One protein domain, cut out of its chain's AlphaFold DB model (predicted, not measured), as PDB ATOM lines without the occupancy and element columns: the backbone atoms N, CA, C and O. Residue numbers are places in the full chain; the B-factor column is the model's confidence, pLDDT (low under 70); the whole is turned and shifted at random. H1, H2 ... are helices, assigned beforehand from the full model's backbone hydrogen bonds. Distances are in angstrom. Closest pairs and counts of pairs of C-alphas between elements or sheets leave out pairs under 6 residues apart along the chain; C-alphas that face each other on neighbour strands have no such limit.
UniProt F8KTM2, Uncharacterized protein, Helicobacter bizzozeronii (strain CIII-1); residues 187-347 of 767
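What this domain is: This is residues 187 to 347 of the 767 residues of an uncharacterized protein of Helicobacter bizzozeronii (strain CIII-1) (UniProt F8KTM2). A long rod is built on H6; H1, H3 and H5 form an up-and-down bundle with one part of it, each running against the one before, and H4 lies beside H6 farther along. Residues 208 to 213 stick out at one end. The printed part has 161 residues, six named helices and no named strand: all helix, extended, radius of gyration of the C-alphas 23.9 A, spans 85 by 25 by 20 A.

How they stand to each other: H1, residues 187 to 207, touches residues 305 to 312 alone of H6, residues 305 to 347, closest C-alphas Val 203 and Glu 305, 6.1 A. H2, residues 211 to 220, touches no helix. H3, residues 222 to 240, touches H6 at 24 degrees, a shallow tilt, with residues 228 to 236 alone, closest C-alphas Leu 232 and Leu 311, 6.6 A. H4, residues 263 to 284, touches H6 with residues 280 to 284 alone, closest C-alphas Cys 284 and Asn 325, 6.1 A. H5, residues 286 to 295, forms a hairpin with H6. In the six helices every O i to N i+4 pair is within hydrogen-bond range.

Where its parts are: H1 begins at C-alpha 187 (235.010, 265.566, 196.894); H6, 63.9 A long, ends at C-alpha 347 (198.477, 281.536, 211.850).

The domain as a whole: The printed part has no cut. H3 to H4 is a long link. Confidence is low at residues 202 to 228, among others.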
ATOM      1  N   ILE A 187     233.769 266.279 196.604       65.25
ATOM      2  CA  ILE A 187     235.010 265.566 196.894       65.25
ATOM      3  C   ILE A 187     234.775 264.052 197.042       65.25
ATOM      4  O   ILE A 187     235.633 263.262 196.656       65.25
ATOM      5  N   LEU A 188     233.634 263.616 197.588       70.19
ATOM      6  CA  LEU A 188     233.350 262.186 197.754       70.19
ATOM      7  C   LEU A 188     233.052 261.508 196.415       70.19
ATOM      8  O   LEU A 188     233.568 260.426 196.136       70.19
ATOM      9  N   GLU A 189     232.251 262.162 195.581       69.25
ATOM     10  CA  GLU A 189     231.861 261.628 194.278       69.25
ATOM     11  C   GLU A 189     233.056 261.577 193.315       69.25
ATOM     12  O   GLU A 189     233.269 260.571 192.636       69.25
ATOM     13  N   SER A 190     233.907 262.610 193.320       68.44
ATOM     14  CA  SER A 190     235.137 262.616 192.517       68.44
ATOM     15  C   SER A 190     236.110 261.503 192.926       68.44
ATOM     16  O   SER A 190     236.680 260.836 192.060       68.44
ATOM     17  N   LYS A 191     236.242 261.218 194.231       72.38
ATOM     18  CA  LYS A 191     237.039 260.085 194.734       72.38
ATOM     19  C   LYS A 191     236.487 258.732 194.290       72.38
ATOM     20  O   LYS A 191     237.265 257.875 193.876       72.38
ATOM     21  N   TYR A 192     235.168 258.536 194.335       77.44
ATOM     22  CA  TYR A 192     234.544 257.306 193.836       77.44
ATOM     23  C   TYR A 192     234.869 257.082 192.353       77.44
ATOM     24  O   TYR A 192     235.291 255.990 191.967       77.44
ATOM     25  N   GLN A 193     234.722 258.124 191.530       73.19
ATOM     26  CA  GLN A 193     235.001 258.044 190.096       73.19
ATOM     27  C   GLN A 193     236.471 257.727 189.804       73.19
ATOM     28  O   GLN A 193     236.749 256.877 188.959       73.19
ATOM     29  N   ALA A 194     237.407 258.335 190.538       72.62
ATOM     30  CA  ALA A 194     238.836 258.059 190.395       72.62
ATOM     31  C   ALA A 194     239.182 256.587 190.688       72.62
ATOM     32  O   ALA A 194     239.934 255.964 189.936       72.62
ATOM     33  N   ILE A 195     238.588 256.006 191.736       72.75
ATOM     34  CA  ILE A 195     238.776 254.595 192.102       72.75
ATOM     35  C   ILE A 195     238.207 253.669 191.019       72.75
ATOM     36  O   ILE A 195     238.881 252.733 190.591       72.75
ATOM     37  N   VAL A 196     236.990 253.944 190.535       75.44
ATOM     38  CA  VAL A 196     236.371 253.182 189.438       75.44
ATOM     39  C   VAL A 196     237.243 253.208 188.180       75.44
ATOM     40  O   VAL A 196     237.459 252.166 187.555       75.44
ATOM     41  N   LEU A 197     237.786 254.379 187.830       76.12
ATOM     42  CA  LEU A 197     238.670 254.550 186.680       76.12
ATOM     43  C   LEU A 197     239.964 253.737 186.843       76.12
ATOM     44  O   LEU A 197     240.370 253.027 185.924       76.12
ATOM     45  N   GLY A 198     240.573 253.786 188.034       69.50
ATOM     46  CA  GLY A 198     241.774 253.020 188.375       69.50
ATOM     47  C   GLY A 198     241.571 251.507 188.259       69.50
ATOM     48  O   GLY A 198     242.397 250.820 187.655       69.50
ATOM     49  N   ILE A 199     240.436 250.992 188.747       72.94
ATOM     50  CA  ILE A 199     240.048 249.580 188.588       72.94
ATOM     51  C   ILE A 199     239.904 249.226 187.096       72.94
ATOM     52  O   ILE A 199     240.423 248.200 186.651       72.94
ATOM     53  N   GLY A 200     239.248 250.078 186.299       70.81
ATOM     54  CA  GLY A 200     239.060 249.863 184.859       70.81
ATOM     55  C   GLY A 200     240.370 249.818 184.060       70.81
ATOM     56  O   GLY A 200     240.540 248.965 183.180       70.81
ATOM     57  N   ILE A 201     241.328 250.687 184.395       72.81
ATOM     58  CA  ILE A 201     242.667 250.711 183.783       72.81
ATOM     59  C   ILE A 201     243.431 249.413 184.083       72.81
ATOM     60  O   ILE A 201     244.080 248.847 183.203       72.81
ATOM     61  N   GLU A 202     243.349 248.888 185.306       66.19
ATOM     62  CA  GLU A 202     244.091 247.672 185.649       66.19
ATOM     63  C   GLU A 202     243.446 246.411 185.045       66.19
ATOM     64  O   GLU A 202     244.152 245.535 184.537       66.19
ATOM     65  N   VAL A 203     242.108 246.346 184.963       68.19
ATOM     66  CA  VAL A 203     241.398 245.266 184.248       68.19
ATOM     67  C   VAL A 203     241.764 245.236 182.757       68.19
ATOM     68  O   VAL A 203     241.958 244.157 182.190       68.19
ATOM     69  N   THR A 204     241.902 246.396 182.107       67.94
ATOM     70  CA  THR A 204     242.289 246.475 180.684       67.94
ATOM     71  C   THR A 204     243.748 246.071 180.454       67.94
ATOM     72  O   THR A 204     244.027 245.324 179.512       67.94
ATOM     73  N   LYS A 205     244.675 246.436 181.352       65.00
ATOM     74  CA  LYS A 205     246.061 245.928 181.318       65.00
ATOM     75  C   LYS A 205     246.142 244.403 181.453       65.00
ATOM     76  O   LYS A 205     246.953 243.780 180.770       65.00
ATOM     77  N   ILE A 206     245.317 243.792 182.308       65.12
ATOM     78  CA  ILE A 206     245.291 242.329 182.501       65.12
ATOM     79  C   ILE A 206     244.818 241.606 181.234       65.12
ATOM     80  O   ILE A 206     245.361 240.552 180.895       65.12
ATOM     81  N   LYS A 207     243.831 242.160 180.521       63.09
ATOM     82  CA  LYS A 207     243.322 241.572 179.273       63.09
ATOM     83  C   LYS A 207     244.310 241.677 178.108       63.09
ATOM     84  O   LYS A 207     244.359 240.763 177.293       63.09
ATOM     85  N   ASN A 208     245.134 242.727 178.079       62.53
ATOM     86  CA  ASN A 208     246.067 243.009 176.980       62.53
ATOM     87  C   ASN A 208     247.511 242.493 177.218       62.53
ATOM     88  O   ASN A 208     248.389 242.727 176.390       62.53
ATOM     89  N   GLY A 209     247.797 241.805 178.334       57.28
ATOM     90  CA  GLY A 209     249.147 241.342 178.706       57.28
ATOM     91  C   GLY A 209     249.501 239.913 178.251       57.28
ATOM     92  O   GLY A 209     248.798 238.960 178.582       57.28
ATOM     93  N   GLY A 210     250.632 239.752 177.547       52.50
ATOM     94  CA  GLY A 210     251.134 238.469 177.014       52.50
ATOM     95  C   GLY A 210     251.541 237.417 178.064       52.50
ATOM     96  O   GLY A 210     251.805 237.739 179.225       52.50
ATOM     97  N   TRP A 211     251.609 236.143 177.644       48.78
ATOM     98  CA  TRP A 211     251.649 234.957 178.526       48.78
ATOM     99  C   TRP A 211     252.749 234.979 179.602       48.78
ATOM    100  O   TRP A 211     252.494 234.584 180.738       48.78
ATOM    101  N   PHE A 212     253.924 235.536 179.292       46.19
ATOM    102  CA  PHE A 212     255.022 235.695 180.251       46.19
ATOM    103  C   PHE A 212     254.651 236.578 181.455       46.19
ATOM    104  O   PHE A 212     254.998 236.231 182.579       46.19
ATOM    105  N   LYS A 213     253.881 237.666 181.278       53.91
ATOM    106  CA  LYS A 213     253.419 238.511 182.403       53.91
ATOM    107  C   LYS A 213     252.332 237.831 183.245       53.91
ATOM    108  O   LYS A 213     252.269 238.059 184.451       53.91
ATOM    109  N   ARG A 214     251.505 236.972 182.637       54.72
ATOM    110  CA  ARG A 214     250.512 236.148 183.353       54.72
ATOM    111  C   ARG A 214     251.179 235.061 184.201       54.72
ATOM    112  O   ARG A 214     250.787 234.881 185.350       54.72
ATOM    113  N   LEU A 215     252.223 234.412 183.682       51.41
ATOM    114  CA  LEU A 215     252.990 233.404 184.422       51.41
ATOM    115  C   LEU A 215     253.801 234.028 185.575       51.41
ATOM    116  O   LEU A 215     253.828 233.481 186.675       51.41
ATOM    117  N   TRP A 216     254.383 235.215 185.361       50.25
ATOM    118  CA  TRP A 216     255.137 235.949 186.389       50.25
ATOM    119  C   TRP A 216     254.254 236.382 187.574       50.25
ATOM    120  O   TRP A 216     254.647 236.239 188.731       50.25
ATOM    121  N   ARG A 217     253.017 236.834 187.309       53.72
ATOM    122  CA  ARG A 217     252.029 237.139 188.363       53.72
ATOM    123  C   ARG A 217     251.501 235.885 189.066       53.72
ATOM    124  O   ARG A 217     251.167 235.965 190.244       53.72
ATOM    125  N   TRP A 218     251.454 234.736 188.392       52.44
ATOM    126  CA  TRP A 218     251.035 233.473 189.008       52.44
ATOM    127  C   TRP A 218     252.099 232.904 189.965       52.44
ATOM    128  O   TRP A 218     251.752 232.478 191.064       52.44
ATOM    129  N   LEU A 219     253.390 232.981 189.611       45.66
ATOM    130  CA  LEU A 219     254.487 232.459 190.443       45.66
ATOM    131  C   LEU A 219     254.848 233.355 191.645       45.66
ATOM    132  O   LEU A 219     255.215 232.829 192.692       45.66
ATOM    133  N   PHE A 220     254.707 234.686 191.543       46.00
ATOM    134  CA  PHE A 220     255.124 235.629 192.602       46.00
ATOM    135  C   PHE A 220     254.001 236.525 193.170       46.00
ATOM    136  O   PHE A 220     254.243 237.320 194.077       46.00
ATOM    137  N   GLY A 221     252.754 236.392 192.702       54.75
ATOM    138  CA  GLY A 221     251.622 237.244 193.108       54.75
ATOM    139  C   GLY A 221     250.777 236.747 194.288       54.75
ATOM    140  O   GLY A 221     249.792 237.397 194.641       54.75
ATOM    141  N   SER A 222     251.124 235.623 194.929       55.03
ATOM    142  CA  SER A 222     250.282 235.007 195.976       55.03
ATOM    143  C   SER A 222     250.020 235.927 197.180       55.03
ATOM    144  O   SER A 222     248.942 235.882 197.777       55.03
ATOM    145  N   LYS A 223     250.974 236.809 197.507       59.50
ATOM    146  CA  LYS A 223     250.858 237.777 198.606       59.50
ATOM    147  C   LYS A 223     249.846 238.887 198.286       59.50
ATOM    148  O   LYS A 223     249.021 239.212 199.133       59.50
ATOM    149  N   ALA A 224     249.853 239.392 197.049       60.94
ATOM    150  CA  ALA A 224     248.926 240.426 196.583       60.94
ATOM    151  C   ALA A 224     247.484 239.897 196.449       60.94
ATOM    152  O   ALA A 224     246.542 240.582 196.836       60.94
ATOM    153  N   GLN A 225     247.299 238.653 195.990       66.31
ATOM    154  CA  GLN A 225     245.964 238.042 195.874       66.31
ATOM    155  C   GLN A 225     245.335 237.737 197.241       66.31
ATOM    156  O   GLN A 225     244.153 237.995 197.450       66.31
ATOM    157  N   LYS A 226     246.125 237.264 198.219       67.38
ATOM    158  CA  LYS A 226     245.638 237.102 199.603       67.38
ATOM    159  C   LYS A 226     245.239 238.441 200.225       67.38
ATOM    160  O   LYS A 226     244.224 238.510 200.913       67.38
ATOM    161  N   GLN A 227     246.003 239.501 199.954       69.38
ATOM    162  CA  GLN A 227     245.673 240.854 200.400       69.38
ATOM    163  C   GLN A 227     244.373 241.361 199.756       69.38
ATOM    164  O   GLN A 227     243.532 241.921 200.457       69.38
ATOM    165  N   ALA A 228     244.173 241.099 198.460       69.12
ATOM    166  CA  ALA A 228     242.951 241.433 197.736       69.12
ATOM    167  C   ALA A 228     241.714 240.731 198.308       69.12
ATOM    168  O   ALA A 228     240.700 241.373 198.585       69.12
ATOM    169  N   GLN A 229     241.814 239.421 198.538       73.44
ATOM    170  CA  GLN A 229     240.715 238.623 199.067       73.44
ATOM    171  C   GLN A 229     240.367 239.011 200.512       73.44
ATOM    172  O   GLN A 229     239.189 239.162 200.827       73.44
ATOM    173  N   HIS A 230     241.368 239.257 201.367       75.81
ATOM    174  CA  HIS A 230     241.146 239.720 202.740       75.81
ATOM    175  C   HIS A 230     240.497 241.110 202.781       75.81
ATOM    176  O   HIS A 230     239.545 241.320 203.525       75.81
ATOM    177  N   LYS A 231     240.969 242.056 201.955       73.44
ATOM    178  CA  LYS A 231     240.378 243.400 201.836       73.44
ATOM    179  C   LYS A 231     238.935 243.337 201.342       73.44
ATOM    180  O   LYS A 231     238.073 243.986 201.919       73.44
ATOM    181  N   LEU A 232     238.658 242.548 200.305       75.81
ATOM    182  CA  LEU A 232     237.317 242.434 199.733       75.81
ATOM    183  C   LEU A 232     236.332 241.755 200.691       75.81
ATOM    184  O   LEU A 232     235.176 242.170 200.757       75.81
ATOM    185  N   GLN A 233     236.786 240.744 201.438       75.50
ATOM    186  CA  GLN A 233     235.967 240.091 202.454       75.50
ATOM    187  C   GLN A 233     235.707 241.030 203.637       75.50
ATOM    188  O   GLN A 233     234.551 241.220 203.990       75.50
ATOM    189  N   ALA A 234     236.732 241.725 204.144       75.50
ATOM    190  CA  ALA A 234     236.567 242.732 205.194       75.50
ATOM    191  C   ALA A 234     235.586 243.844 204.785       75.50
ATOM    192  O   ALA A 234     234.785 244.292 205.597       75.50
ATOM    193  N   LEU A 235     235.604 244.259 203.516       76.88
ATOM    194  CA  LEU A 235     234.704 245.285 202.991       76.88
ATOM    195  C   LEU A 235     233.265 244.769 202.854       76.88
ATOM    196  O   LEU A 235     232.323 245.475 203.210       76.88
ATOM    197  N   LYS A 236     233.083 243.526 202.388       77.31
ATOM    198  CA  LYS A 236     231.767 242.872 202.351       77.31
ATOM    199  C   LYS A 236     231.201 242.658 203.748       77.31
ATOM    200  O   LYS A 236     230.030 242.949 203.939       77.31
ATOM    201  N   ASP A 237     232.011 242.226 204.710       77.31
ATOM    202  CA  ASP A 237     231.583 242.014 206.095       77.31
ATOM    203  C   ASP A 237     231.251 243.354 206.772       77.31
ATOM    204  O   ASP A 237     230.214 243.482 207.421       77.31
ATOM    205  N   ALA A 238     232.058 244.397 206.542       71.94
ATOM    206  CA  ALA A 238     231.797 245.735 207.063       71.94
ATOM    207  C   ALA A 238     230.511 246.346 206.474       71.94
ATOM    208  O   ALA A 238     229.711 246.918 207.213       71.94
ATOM    209  N   LEU A 239     230.253 246.162 205.174       73.31
ATOM    210  CA  LEU A 239     229.000 246.588 204.543       73.31
ATOM    211  C   LEU A 239     227.806 245.699 204.919       73.31
ATOM    212  O   LEU A 239     226.707 246.220 205.072       73.31
ATOM    213  N   ALA A 240     227.985 244.391 205.109       68.81
ATOM    214  CA  ALA A 240     226.931 243.484 205.568       68.81
ATOM    215  C   ALA A 240     226.541 243.748 207.033       68.81
ATOM    216  O   ALA A 240     225.380 243.593 207.398       68.81
ATOM    217  N   SER A 241     227.494 244.204 207.855       63.81
ATOM    218  CA  SER A 241     227.248 244.679 209.223       63.81
ATOM    219  C   SER A 241     226.613 246.076 209.280       63.81
ATOM    220  O   SER A 241     226.120 246.490 210.332       63.81
ATOM    221  N   SER A 242     226.576 246.804 208.155       62.56
ATOM    222  CA  SER A 242     225.779 248.026 208.042       62.56
ATOM    223  C   SER A 242     224.296 247.650 207.948       62.56
ATOM    224  O   SER A 242     223.787 247.216 206.914       62.56
ATOM    225  N   ALA A 243     223.601 247.747 209.082       53.38
ATOM    226  CA  ALA A 243     222.167 247.501 209.162       53.38
ATOM    227  C   ALA A 243     221.403 248.332 208.112       53.38
ATOM    228  O   ALA A 243     221.807 249.442 207.756       53.38
ATOM    229  N   SER A 244     220.283 247.801 207.615       55.62
ATOM    230  CA  SER A 244     219.323 248.545 206.793       55.62
ATOM    231  C   SER A 244     219.003 249.894 207.447       55.62
ATOM    232  O   SER A 244     218.557 249.924 208.595       55.62
ATOM    233  N   LEU A 245     219.255 250.999 206.739       60.12
ATOM    234  CA  LEU A 245     218.989 252.351 207.229       60.12
ATOM    235  C   LEU A 245     217.516 252.497 207.642       60.12
ATOM    236  O   LEU A 245     216.620 252.223 206.849       60.12
ATOM    237  N   GLN A 246     217.274 252.964 208.868       62.25
ATOM    238  CA  GLN A 246     215.968 253.455 209.309       62.25
ATOM    239  C   GLN A 246     216.079 254.966 209.535       62.25
ATOM    240  O   GLN A 246     216.765 255.411 210.456       62.25
ATOM    241  N   PHE A 247     215.432 255.756 208.677       67.56
ATOM    242  CA  PHE A 247     215.296 257.199 208.884       67.56
ATOM    243  C   PHE A 247     214.331 257.473 210.039       67.56
ATOM    244  O   PHE A 247     213.274 256.847 210.121       67.56
ATOM    245  N   LYS A 248     214.665 258.429 210.913       70.25
ATOM    246  CA  LYS A 248     213.746 258.871 211.974       70.25
ATOM    247  C   LYS A 248     212.666 259.795 211.382       70.25
ATOM    248  O   LYS A 248     213.048 260.805 210.786       70.25
ATOM    249  N   PRO A 249     211.359 259.480 211.518       64.25
ATOM    250  CA  PRO A 249     210.274 260.368 211.100       64.25
ATOM    251  C   PRO A 249     210.068 261.519 212.098       64.25
ATOM    252  O   PRO A 249     210.462 261.425 213.260       64.25
ATOM    253  N   TRP A 250     209.417 262.594 211.652       67.38
ATOM    254  CA  TRP A 250     208.995 263.691 212.528       67.38
ATOM    255  C   TRP A 250     207.762 263.274 213.342       67.38
ATOM    256  O   TRP A 250     206.756 262.870 212.763       67.38
ATOM    257  N   THR A 251     207.843 263.340 214.674       56.69
ATOM    258  CA  THR A 251     206.789 262.863 215.594       56.69
ATOM    259  C   THR A 251     206.213 263.944 216.514       56.69
ATOM    260  O   THR A 251     205.403 263.623 217.378       56.69
ATOM    261  N   HIS A 252     206.614 265.208 216.366       61.91
ATOM    262  CA  HIS A 252     206.243 266.289 217.285       61.91
ATOM    263  C   HIS A 252     205.144 267.200 216.716       61.91
ATOM    264  O   HIS A 252     205.071 267.435 215.511       61.91
ATOM    265  N   THR A 253     204.274 267.699 217.599       63.31
ATOM    266  CA  THR A 253     203.079 268.494 217.273       63.31
ATOM    267  C   THR A 253     203.280 269.977 217.577       63.31
ATOM    268  O   THR A 253     203.544 270.330 218.724       63.31
ATOM    269  N   LEU A 254     203.085 270.834 216.573       72.12
ATOM    270  CA  LEU A 254     203.043 272.293 216.732       72.12
ATOM    271  C   LEU A 254     201.756 272.741 217.470       72.12
ATOM    272  O   LEU A 254     200.747 272.025 217.397       72.12
ATOM    273  N   PRO A 255     201.768 273.899 218.166       67.88
ATOM    274  CA  PRO A 255     200.577 274.482 218.795       67.88
ATOM    275  C   PRO A 255     199.430 274.638 217.790       67.88
ATOM    276  O   PRO A 255     199.672 274.930 216.627       67.88
ATOM    277  N   LYS A 256     198.177 274.429 218.211       65.81
ATOM    278  CA  LYS A 256     197.026 274.444 217.284       65.81
ATOM    279  C   LYS A 256     196.292 275.782 217.196       65.81
ATOM    280  O   LYS A 256     195.654 276.015 216.179       65.81
ATOM    281  N   ASN A 257     196.356 276.612 218.237       70.00
ATOM    282  CA  ASN A 257     195.589 277.856 218.348       70.00
ATOM    283  C   ASN A 257     196.523 279.049 218.570       70.00
ATOM    284  O   ASN A 257     197.517 278.921 219.291       70.00
ATOM    285  N   LEU A 258     196.159 280.227 218.053       77.06
ATOM    286  CA  LEU A 258     196.939 281.460 218.221       77.06
ATOM    287  C   LEU A 258     197.137 281.867 219.691       77.06
ATOM    288  O   LEU A 258     198.167 282.438 220.042       77.06
ATOM    289  N   LYS A 259     196.183 281.543 220.571       75.94
ATOM    290  CA  LYS A 259     196.266 281.830 222.013       75.94
ATOM    291  C   LYS A 259     197.475 281.173 222.691       75.94
ATOM    292  O   LYS A 259     198.045 281.756 223.609       75.94
ATOM    293  N   ASP A 260     197.861 279.992 222.217       73.69
ATOM    294  CA  ASP A 260     198.958 279.187 222.763       73.69
ATOM    295  C   ASP A 260     200.262 279.395 221.965       73.69
ATOM    296  O   ASP A 260     201.223 278.637 222.103       73.69
ATOM    297  N   PHE A 261     200.302 280.401 221.082       76.75
ATOM    298  CA  PHE A 261     201.453 280.670 220.230       76.75
ATOM    299  C   PHE A 261     202.580 281.358 221.010       76.75
ATOM    300  O   PHE A 261     202.463 282.509 221.441       76.75
ATOM    301  N   HIS A 262     203.720 280.676 221.094       75.88
ATOM    302  CA  HIS A 262     204.983 281.227 221.571       75.88
ATOM    303  C   HIS A 262     206.071 281.009 220.516       75.88
ATOM    304  O   HIS A 262     206.331 279.884 220.086       75.88
ATOM    305  N   LEU A 263     206.739 282.095 220.113       72.88
ATOM    306  CA  LEU A 263     207.795 282.054 219.095       72.88
ATOM    307  C   LEU A 263     208.945 281.111 219.497       72.88
ATOM    308  O   LEU A 263     209.509 280.418 218.647       72.88
ATOM    309  N   GLU A 264     209.251 281.036 220.795       71.75
ATOM    310  CA  GLU A 264     210.403 280.274 221.278       71.75
ATOM    311  C   GLU A 264     210.134 278.768 221.293       71.75
ATOM    312  O   GLU A 264     211.056 277.989 221.046       71.75
ATOM    313  N   ASP A 265     208.876 278.359 221.469       72.50
ATOM    314  CA  ASP A 265     208.459 276.958 221.364       72.50
ATOM    315  C   ASP A 265     208.600 276.473 219.919       72.50
ATOM    316  O   ASP A 265     209.194 275.426 219.656       72.50
ATOM    317  N   VAL A 266     208.160 277.291 218.956       73.00
ATOM    318  CA  VAL A 266     208.307 277.002 217.521       73.00
ATOM    319  C   VAL A 266     209.783 276.955 217.118       73.00
ATOM    320  O   VAL A 266     210.202 276.038 216.412       73.00
ATOM    321  N   ARG A 267     210.608 277.899 217.593       73.81
ATOM    322  CA  ARG A 267     212.053 277.922 217.308       73.81
ATOM    323  C   ARG A 267     212.775 276.704 217.893       73.81
ATOM    324  O   ARG A 267     213.640 276.132 217.227       73.81
ATOM    325  N   THR A 268     212.427 276.308 219.114       74.44
ATOM    326  CA  THR A 268     212.992 275.122 219.778       74.44
ATOM    327  C   THR A 268     212.646 273.852 219.006       74.44
ATOM    328  O   THR A 268     213.524 273.028 218.749       74.44
ATOM    329  N   GLU A 269     211.401 273.737 218.549       74.06
ATOM    330  CA  GLU A 269     210.932 272.597 217.763       74.06
ATOM    331  C   GLU A 269     211.607 272.526 216.382       74.06
ATOM    332  O   GLU A 269     212.078 271.471 215.953       74.06
ATOM    333  N   MET A 270     211.757 273.666 215.700       72.62
ATOM    334  CA  MET A 270     212.491 273.735 214.431       72.62
ATOM    335  C   MET A 270     213.957 273.316 214.584       72.62
ATOM    336  O   MET A 270     214.494 272.627 213.715       72.62
ATOM    337  N   LYS A 271     214.598 273.687 215.698       73.44
ATOM    338  CA  LYS A 271     215.972 273.278 216.005       73.44
ATOM    339  C   LYS A 271     216.075 271.769 216.240       73.44
ATOM    340  O   LYS A 271     216.944 271.130 215.654       73.44
ATOM    341  N   ALA A 272     215.147 271.186 217.000       73.62
ATOM    342  CA  ALA A 272     215.083 269.737 217.191       73.62
ATOM    343  C   ALA A 272     214.918 268.986 215.855       73.62
ATOM    344  O   ALA A 272     215.551 267.953 215.625       73.62
ATOM    345  N   HIS A 273     214.117 269.529 214.934       73.75
ATOM    346  CA  HIS A 273     213.950 268.964 213.597       73.75
ATOM    347  C   HIS A 273     215.230 269.057 212.748       73.75
ATOM    348  O   HIS A 273     215.574 268.109 212.036       73.75
ATOM    349  N   GLN A 274     215.966 270.168 212.848       73.25
ATOM    350  CA  GLN A 274     217.263 270.334 212.192       73.25
ATOM    351  C   GLN A 274     218.294 269.313 212.703       73.25
ATOM    352  O   GLN A 274     218.963 268.672 211.893       73.25
ATOM    353  N   ASP A 275     218.351 269.073 214.016       74.25
ATOM    354  CA  ASP A 275     219.248 268.077 214.620       74.25
ATOM    355  C   ASP A 275     218.930 266.643 214.131       74.25
ATOM    356  O   ASP A 275     219.831 265.851 213.823       74.25
ATOM    357  N   ILE A 276     217.639 266.295 213.997       75.31
ATOM    358  CA  ILE A 276     217.195 265.001 213.440       75.31
ATOM    359  C   ILE A 276     217.611 264.865 211.969       75.31
ATOM    360  O   ILE A 276     218.057 263.792 211.542       75.31
ATOM    361  N   LEU A 277     217.490 265.942 211.190       73.19
ATOM    362  CA  LEU A 277     217.917 265.981 209.795       73.19
ATOM    363  C   LEU A 277     219.425 265.791 209.653       73.19
ATOM    364  O   LEU A 277     219.843 264.947 208.864       73.19
ATOM    365  N   GLU A 278     220.244 266.495 210.434       71.94
ATOM    366  CA  GLU A 278     221.703 266.336 210.421       71.94
ATOM    367  C   GLU A 278     222.125 264.895 210.744       71.94
ATOM    368  O   GLU A 278     223.006 264.323 210.086       71.94
ATOM    369  N   TRP A 279     221.439 264.259 211.698       76.50
ATOM    370  CA  TRP A 279     221.643 262.846 212.005       76.50
ATOM    371  C   TRP A 279     221.286 261.936 210.818       76.50
ATOM    372  O   TRP A 279     222.098 261.090 210.428       76.50
ATOM    373  N   ASN A 280     220.112 262.132 210.204       76.62
ATOM    374  CA  ASN A 280     219.653 261.369 209.034       76.62
ATOM    375  C   ASN A 280     220.611 261.534 207.834       76.62
ATOM    376  O   ASN A 280     220.928 260.555 207.152       76.62
ATOM    377  N   VAL A 281     221.136 262.744 207.610       74.25
ATOM    378  CA  VAL A 281     222.164 263.037 206.596       74.25
ATOM    379  C   VAL A 281     223.436 262.242 206.878       74.25
ATOM    380  O   VAL A 281     223.929 261.535 206.002       74.25
ATOM    381  N   SER A 282     223.952 262.302 208.107       71.56
ATOM    382  CA  SER A 282     225.164 261.577 208.501       71.56
ATOM    383  C   SER A 282     225.035 260.065 208.274       71.56
ATOM    384  O   SER A 282     225.958 259.437 207.745       71.56
ATOM    385  N   GLN A 283     223.870 259.482 208.587       73.00
ATOM    386  CA  GLN A 283     223.608 258.065 208.325       73.00
ATOM    387  C   GLN A 283     223.532 257.748 206.826       73.00
ATOM    388  O   GLN A 283     224.111 256.750 206.397       73.00
ATOM    389  N   CYS A 284     222.887 258.596 206.015       73.88
ATOM    390  CA  CYS A 284     222.757 258.393 204.565       73.88
ATOM    391  C   CYS A 284     224.123 258.235 203.865       73.88
ATOM    392  O   CYS A 284     224.268 257.428 202.947       73.88
ATOM    393  N   PHE A 285     225.148 258.963 204.325       72.75
ATOM    394  CA  PHE A 285     226.501 258.927 203.754       72.75
ATOM    395  C   PHE A 285     227.439 257.887 204.397       72.75
ATOM    396  O   PHE A 285     228.574 257.739 203.937       72.75
ATOM    397  N   LYS A 286     227.014 257.177 205.450       76.25
ATOM    398  CA  LYS A 286     227.877 256.306 206.267       76.25
ATOM    399  C   LYS A 286     228.502 255.163 205.462       76.25
ATOM    400  O   LYS A 286     229.727 255.056 205.420       76.25
ATOM    401  N   ASP A 287     227.677 254.370 204.777       71.81
ATOM    402  CA  ASP A 287     228.130 253.213 203.988       71.81
ATOM    403  C   ASP A 287     229.021 253.655 202.814       71.81
ATOM    404  O   ASP A 287     230.037 253.030 202.508       71.81
ATOM    405  N   PHE A 288     228.677 254.786 202.186       75.12
ATOM    406  CA  PHE A 288     229.412 255.345 201.051       75.12
ATOM    407  C   PHE A 288     230.784 255.911 201.467       75.12
ATOM    408  O   PHE A 288     231.787 255.672 200.795       75.12
ATOM    409  N   ARG A 289     230.869 256.593 202.621       76.12
ATOM    410  CA  ARG A 289     232.143 257.041 203.221       76.12
ATOM    411  C   ARG A 289     233.032 255.869 203.618       76.12
ATOM    412  O   ARG A 289     234.234 255.917 203.364       76.12
ATOM    413  N   LEU A 290     232.453 254.837 204.236       75.75
ATOM    414  CA  LEU A 290     233.176 253.635 204.654       75.75
ATOM    415  C   LEU A 290     233.813 252.934 203.446       75.75
ATOM    416  O   LEU A 290     235.002 252.622 203.473       75.75
ATOM    417  N   LEU A 291     233.046 252.777 202.361       73.69
ATOM    418  CA  LEU A 291     233.524 252.217 201.099       73.69
ATOM    419  C   LEU A 291     234.727 253.000 200.544       73.69
ATOM    420  O   LEU A 291     235.746 252.403 200.204       73.69
ATOM    421  N   LEU A 292     234.644 254.332 200.487       74.50
ATOM    422  CA  LEU A 292     235.743 255.164 199.983       74.50
ATOM    423  C   LEU A 292     236.987 255.120 200.871       74.50
ATOM    424  O   LEU A 292     238.101 255.141 200.351       74.50
ATOM    425  N   LYS A 293     236.816 255.047 202.194       76.44
ATOM    426  CA  LYS A 293     237.930 254.969 203.145       76.44
ATOM    427  C   LYS A 293     238.706 253.659 203.006       76.44
ATOM    428  O   LYS A 293     239.929 253.681 202.997       76.44
ATOM    429  N   GLU A 294     238.015 252.529 202.875       71.44
ATOM    430  CA  GLU A 294     238.678 251.220 202.817       71.44
ATOM    431  C   GLU A 294     239.401 250.948 201.489       71.44
ATOM    432  O   GLU A 294     240.390 250.200 201.465       71.44
ATOM    433  N   ILE A 295     238.922 251.556 200.397       69.88
ATOM    434  CA  ILE A 295     239.464 251.377 199.042       69.88
ATOM    435  C   ILE A 295     240.489 252.458 198.671       69.88
ATOM    436  O   ILE A 295     241.401 252.170 197.903       69.88
ATOM    437  N   GLY A 296     240.361 253.680 199.200       65.50
ATOM    438  CA  GLY A 296     241.081 254.866 198.716       65.50
ATOM    439  C   GLY A 296     242.607 254.744 198.642       65.50
ATOM    440  O   GLY A 296     243.203 255.326 197.741       65.50
ATOM    441  N   ASP A 297     243.216 253.940 199.516       65.38
ATOM    442  CA  ASP A 297     244.675 253.776 199.604       65.38
ATOM    443  C   ASP A 297     245.180 252.445 199.009       65.38
ATOM    444  O   ASP A 297     246.336 252.055 199.191       65.38
ATOM    445  N   VAL A 298     244.316 251.690 198.327       66.06
ATOM    446  CA  VAL A 298     244.658 250.362 197.809       66.06
ATOM    447  C   VAL A 298     245.253 250.475 196.407       66.06
ATOM    448  O   VAL A 298     244.581 250.880 195.463       66.06
ATOM    449  N   SER A 299     246.507 250.037 196.243       67.12
ATOM    450  CA  SER A 299     247.062 249.782 194.910       67.12
ATOM    451  C   SER A 299     246.484 248.485 194.345       67.12
ATOM    452  O   SER A 299     246.589 247.415 194.951       67.12
ATOM    453  N   PHE A 300     245.878 248.588 193.166       73.56
ATOM    454  CA  PHE A 300     245.288 247.459 192.441       73.56
ATOM    455  C   PHE A 300     246.311 246.701 191.586       73.56
ATOM    456  O   PHE A 300     245.979 245.701 190.945       73.56
ATOM    457  N   GLU A 301     247.561 247.163 191.559       65.31
ATOM    458  CA  GLU A 301     248.608 246.587 190.729       65.31
ATOM    459  C   GLU A 301     248.858 245.118 191.121       65.31
ATOM    460  O   GLU A 301     249.100 244.787 192.280       65.31
ATOM    461  N   ASN A 302     248.783 244.218 190.135       62.50
ATOM    462  CA  ASN A 302     248.896 242.755 190.289       62.50
ATOM    463  C   ASN A 302     247.688 242.020 190.913       62.50
ATOM    464  O   ASN A 302     247.793 240.811 191.142       62.50
ATOM    465  N   TRP A 303     246.542 242.685 191.115       75.12
ATOM    466  CA  TRP A 303     245.266 242.001 191.388       75.12
ATOM    467  C   TRP A 303     244.791 241.207 190.159       75.12
ATOM    468  O   TRP A 303     245.214 241.474 189.033       75.12
ATOM    469  N   ASP A 304     243.939 240.195 190.362       71.31
ATOM    470  CA  ASP A 304     243.358 239.421 189.259       71.31
ATOM    471  C   ASP A 304     242.004 240.001 188.812       71.31
ATOM    472  O   ASP A 304     241.383 240.831 189.482       71.31
ATOM    473  N   GLU A 305     241.524 239.559 187.648       75.75
ATOM    474  CA  GLU A 305     240.257 240.045 187.090       75.75
ATOM    475  C   GLU A 305     239.047 239.686 187.976       75.75
ATOM    476  O   GLU A 305     238.055 240.419 187.999       75.75
ATOM    477  N   LYS A 306     239.116 238.579 188.728       77.50
ATOM    478  CA  LYS A 306     238.009 238.093 189.561       77.50
ATOM    479  C   LYS A 306     237.774 239.009 190.763       77.50
ATOM    480  O   LYS A 306     236.633 239.410 191.005       77.50
ATOM    481  N   HIS A 307     238.830 239.369 191.492       78.44
ATOM    482  CA  HIS A 307     238.731 240.239 192.663       78.44
ATOM    483  C   HIS A 307     238.362 241.676 192.271       78.44
ATOM    484  O   HIS A 307     237.517 242.281 192.931       78.44
ATOM    485  N   LEU A 308     238.892 242.191 191.153       75.44
ATOM    486  CA  LEU A 308     238.537 243.522 190.640       75.44
ATOM    487  C   LEU A 308     237.056 243.614 190.228       75.44
ATOM    488  O   LEU A 308     236.382 244.582 190.583       75.44
ATOM    489  N   LYS A 309     236.506 242.591 189.554       78.62
ATOM    490  CA  LYS A 309     235.069 242.552 189.216       78.62
ATOM    491  C   LYS A 309     234.176 242.485 190.448       78.62
ATOM    492  O   LYS A 309     233.167 243.183 190.507       78.62
ATOM    493  N   SER A 310     234.535 241.673 191.443       77.06
ATOM    494  CA  SER A 310     233.731 241.595 192.663       77.06
ATOM    495  C   SER A 310     233.816 242.871 193.506       77.06
ATOM    496  O   SER A 310     232.843 243.162 194.199       77.06
ATOM    497  N   LEU A 311     234.915 243.633 193.452       77.50
ATOM    498  CA  LEU A 311     234.995 244.961 194.068       77.50
ATOM    499  C   LEU A 311     234.068 245.948 193.351       77.50
ATOM    500  O   LEU A 311     233.280 246.630 193.999       77.50
ATOM    501  N   PHE A 312     234.103 245.961 192.017       79.25
ATOM    502  CA  PHE A 312     233.233 246.809 191.204       79.25
ATOM    503  C   PHE A 312     231.744 246.540 191.470       79.25
ATOM    504  O   PHE A 312     230.963 247.477 191.615       79.25
ATOM    505  N   GLN A 313     231.348 245.270 191.608       79.69
ATOM    506  CA  GLN A 313     229.967 244.906 191.928       79.69
ATOM    507  C   GLN A 313     229.532 245.435 193.303       79.69
ATOM    508  O   GLN A 313     228.457 246.021 193.404       79.69
ATOM    509  N   VAL A 314     230.381 245.300 194.331       78.25
ATOM    510  CA  VAL A 314     230.124 245.859 195.673       78.25
ATOM    511  C   VAL A 314     229.993 247.384 195.602       78.25
ATOM    512  O   VAL A 314     229.017 247.945 196.098       78.25
ATOM    513  N   MET A 315     230.914 248.054 194.902       76.69
ATOM    514  CA  MET A 315     230.881 249.504 194.695       76.69
ATOM    515  C   MET A 315     229.621 249.984 193.968       76.69
ATOM    516  O   MET A 315     229.099 251.048 194.307       76.69
ATOM    517  N   ALA A 316     229.138 249.239 192.971       78.81
ATOM    518  CA  ALA A 316     227.915 249.568 192.248       78.81
ATOM    519  C   ALA A 316     226.687 249.433 193.160       78.81
ATOM    520  O   ALA A 316     225.905 250.373 193.260       78.81
ATOM    521  N   THR A 317     226.567 248.323 193.902       78.94
ATOM    522  CA  THR A 317     225.442 248.100 194.826       78.94
ATOM    523  C   THR A 317     225.356 249.153 195.932       78.94
ATOM    524  O   THR A 317     224.269 249.667 196.204       78.94
ATOM    525  N   THR A 318     226.490 249.546 196.527       74.81
ATOM    526  CA  THR A 318     226.533 250.599 197.555       74.81
ATOM    527  C   THR A 318     226.143 251.967 196.986       74.81
ATOM    528  O   THR A 318     225.499 252.752 197.679       74.81
ATOM    529  N   ARG A 319     226.471 252.252 195.715       79.56
ATOM    530  CA  ARG A 319     226.095 253.501 195.031       79.56
ATOM    531  C   ARG A 319     224.587 253.598 194.787       79.56
ATOM    532  O   ARG A 319     224.012 254.649 195.060       79.56
ATOM    533  N   THR A 320     223.941 252.529 194.324       79.06
ATOM    534  CA  THR A 320     222.475 252.492 194.160       79.06
ATOM    535  C   THR A 320     221.751 252.685 195.492       79.06
ATOM    536  O   THR A 320     220.902 253.566 195.591       79.06
ATOM    537  N   LYS A 321     222.167 251.971 196.552       77.56
ATOM    538  CA  LYS A 321     221.596 252.123 197.906       77.56
ATOM    539  C   LYS A 321     221.742 253.561 198.428       77.56
ATOM    540  O   LYS A 321     220.819 254.115 199.014       77.56
ATOM    541  N   HIS A 322     222.892 254.197 198.187       77.69
ATOM    542  CA  HIS A 322     223.115 255.604 198.531       77.69
ATOM    543  C   HIS A 322     222.167 256.556 197.777       77.69
ATOM    544  O   HIS A 322     221.613 257.473 198.381       77.69
ATOM    545  N   GLN A 323     221.953 256.340 196.473       77.19
ATOM    546  CA  GLN A 323     221.035 257.160 195.675       77.19
ATOM    547  C   GLN A 323     219.577 257.036 196.144       77.19
ATOM    548  O   GLN A 323     218.904 258.057 196.261       77.19
ATOM    549  N   GLU A 324     219.108 255.829 196.466       78.12
ATOM    550  CA  GLU A 324     217.752 255.594 196.991       78.12
ATOM    551  C   GLU A 324     217.520 256.316 198.327       78.12
ATOM    552  O   GLU A 324     216.557 257.072 198.472       78.12
ATOM    553  N   ASN A 325     218.456 256.176 199.271       77.69
ATOM    554  CA  ASN A 325     218.394 256.856 200.569       77.69
ATOM    555  C   ASN A 325     218.362 258.387 200.429       77.69
ATOM    556  O   ASN A 325     217.673 259.078 201.182       77.69
ATOM    557  N   ARG A 326     219.077 258.931 199.439       76.50
ATOM    558  CA  ARG A 326     219.111 260.370 199.159       76.50
ATOM    559  C   ARG A 326     217.762 260.893 198.665       76.50
ATOM    560  O   ARG A 326     217.332 261.961 199.098       76.50
ATOM    561  N   GLU A 327     217.102 260.174 197.761       79.06
ATOM    562  CA  GLU A 327     215.786 260.587 197.259       79.06
ATOM    563  C   GLU A 327     214.704 260.476 198.349       79.06
ATOM    564  O   GLU A 327     213.867 261.372 198.468       79.06
ATOM    565  N   GLN A 328     214.781 259.468 199.227       78.94
ATOM    566  CA  GLN A 328     213.897 259.365 200.396       78.94
ATOM    567  C   GLN A 328     214.078 260.543 201.372       78.94
ATOM    568  O   GLN A 328     213.093 261.121 201.837       78.94
ATOM    569  N   LEU A 329     215.321 260.954 201.639       78.12
ATOM    570  CA  LEU A 329     215.625 262.096 202.506       78.12
ATOM    571  C   LEU A 329     215.148 263.430 201.905       78.12
ATOM    572  O   LEU A 329     214.568 264.255 202.612       78.12
ATOM    573  N   LYS A 330     215.312 263.630 200.588       79.62
ATOM    574  CA  LYS A 330     214.752 264.799 199.883       79.62
ATOM    575  C   LYS A 330     213.227 264.863 199.994       79.62
ATOM    576  O   LYS A 330     212.680 265.949 200.187       79.62
ATOM    577  N   ALA A 331     212.540 263.724 199.883       78.44
ATOM    578  CA  ALA A 331     211.086 263.664 200.016       78.44
ATOM    579  C   ALA A 331     210.618 264.066 201.429       78.44
ATOM    580  O   ALA A 331     209.688 264.861 201.551       78.44
ATOM    581  N   GLN A 332     211.304 263.599 202.481       77.62
ATOM    582  CA  GLN A 332     210.996 263.974 203.868       77.62
ATOM    583  C   GLN A 332     211.198 265.475 204.136       77.62
ATOM    584  O   GLN A 332     210.321 266.111 204.717       77.62
ATOM    585  N   ILE A 333     212.297 266.067 203.647       77.69
ATOM    586  CA  ILE A 333     212.556 267.516 203.769       77.69
ATOM    587  C   ILE A 333     211.469 268.327 203.058       77.69
ATOM    588  O   ILE A 333     210.951 269.304 203.600       77.69
ATOM    589  N   LYS A 334     211.076 267.906 201.848       80.81
ATOM    590  CA  LYS A 334     210.010 268.568 201.088       80.81
ATOM    591  C   LYS A 334     208.667 268.510 201.825       80.81
ATOM    592  O   LYS A 334     207.949 269.511 201.860       80.81
ATOM    593  N   GLN A 335     208.332 267.370 202.425       80.19
ATOM    594  CA  GLN A 335     207.104 267.199 203.202       80.19
ATOM    595  C   GLN A 335     207.095 268.083 204.462       80.19
ATOM    596  O   GLN A 335     206.102 268.763 204.711       80.19
ATOM    597  N   ALA A 336     208.204 268.135 205.207       77.50
ATOM    598  CA  ALA A 336     208.339 268.978 206.398       77.50
ATOM    599  C   ALA A 336     208.221 270.479 206.071       77.50
ATOM    600  O   ALA A 336     207.447 271.187 206.712       77.50
ATOM    601  N   ASN A 337     208.896 270.947 205.012       79.88
ATOM    602  CA  ASN A 337     208.786 272.334 204.544       79.88
ATOM    603  C   ASN A 337     207.352 272.696 204.122       79.88
ATOM    604  O   ASN A 337     206.878 273.791 204.414       79.88
ATOM    605  N   THR A 338     206.635 271.769 203.477       81.00
ATOM    606  CA  THR A 338     205.230 271.986 203.091       81.00
ATOM    607  C   THR A 338     204.333 272.127 204.325       81.00
ATOM    608  O   THR A 338     203.502 273.028 204.383       81.00
ATOM    609  N   HIS A 339     204.521 271.275 205.337       81.25
ATOM    610  CA  HIS A 339     203.742 271.320 206.576       81.25
ATOM    611  C   HIS A 339     203.996 272.605 207.385       81.25
ATOM    612  O   HIS A 339     203.048 273.232 207.850       81.25
ATOM    613  N   LEU A 340     205.258 273.038 207.504       79.19
ATOM    614  CA  LEU A 340     205.619 274.294 208.177       79.19
ATOM    615  C   LEU A 340     205.038 275.520 207.464       79.19
ATOM    616  O   LEU A 340     204.525 276.422 208.122       79.19
ATOM    617  N   HIS A 341     205.057 275.532 206.129       80.94
ATOM    618  CA  HIS A 341     204.446 276.611 205.356       80.94
ATOM    619  C   HIS A 341     202.921 276.660 205.549       80.94
ATOM    620  O   HIS A 341     202.359 277.745 205.682       80.94
ATOM    621  N   ILE A 342     202.229 275.514 205.562       82.81
ATOM    622  CA  ILE A 342     200.776 275.472 205.812       82.81
ATOM    623  C   ILE A 342     200.459 276.027 207.204       82.81
ATOM    624  O   ILE A 342     199.568 276.860 207.338       82.81
ATOM    625  N   TYR A 343     201.225 275.624 208.217       82.56
ATOM    626  CA  TYR A 343     201.067 276.118 209.583       82.56
ATOM    627  C   TYR A 343     201.278 277.639 209.695       82.56
ATOM    628  O   TYR A 343     200.461 278.337 210.292       82.56
ATOM    629  N   GLN A 344     202.328 278.178 209.063       82.75
ATOM    630  CA  GLN A 344     202.578 279.623 209.027       82.75
ATOM    631  C   GLN A 344     201.414 280.392 208.379       82.75
ATOM    632  O   GLN A 344     201.016 281.438 208.886       82.75
ATOM    633  N   GLN A 345     200.847 279.874 207.284       83.06
ATOM    634  CA  GLN A 345     199.694 280.496 206.622       83.06
ATOM    635  C   GLN A 345     198.441 280.466 207.502       83.06
ATOM    636  O   GLN A 345     197.770 281.484 207.622       83.06
ATOM    637  N   GLN A 346     198.172 279.352 208.187       85.56
ATOM    638  CA  GLN A 346     197.037 279.241 209.110       85.56
ATOM    639  C   GLN A 346     197.103 280.270 210.249       85.56
ATOM    640  O   GLN A 346     196.093 280.895 210.559       85.56
ATOM    641  N   LEU A 347     198.289 280.504 210.824       83.56
ATOM    642  CA  LEU A 347     198.477 281.536 211.850       83.56
ATOM    643  C   LEU A 347     198.272 282.954 211.302       83.56
ATOM    644  O   LEU A 347     197.663 283.788 211.970       83.56
TER     645      LEU A 347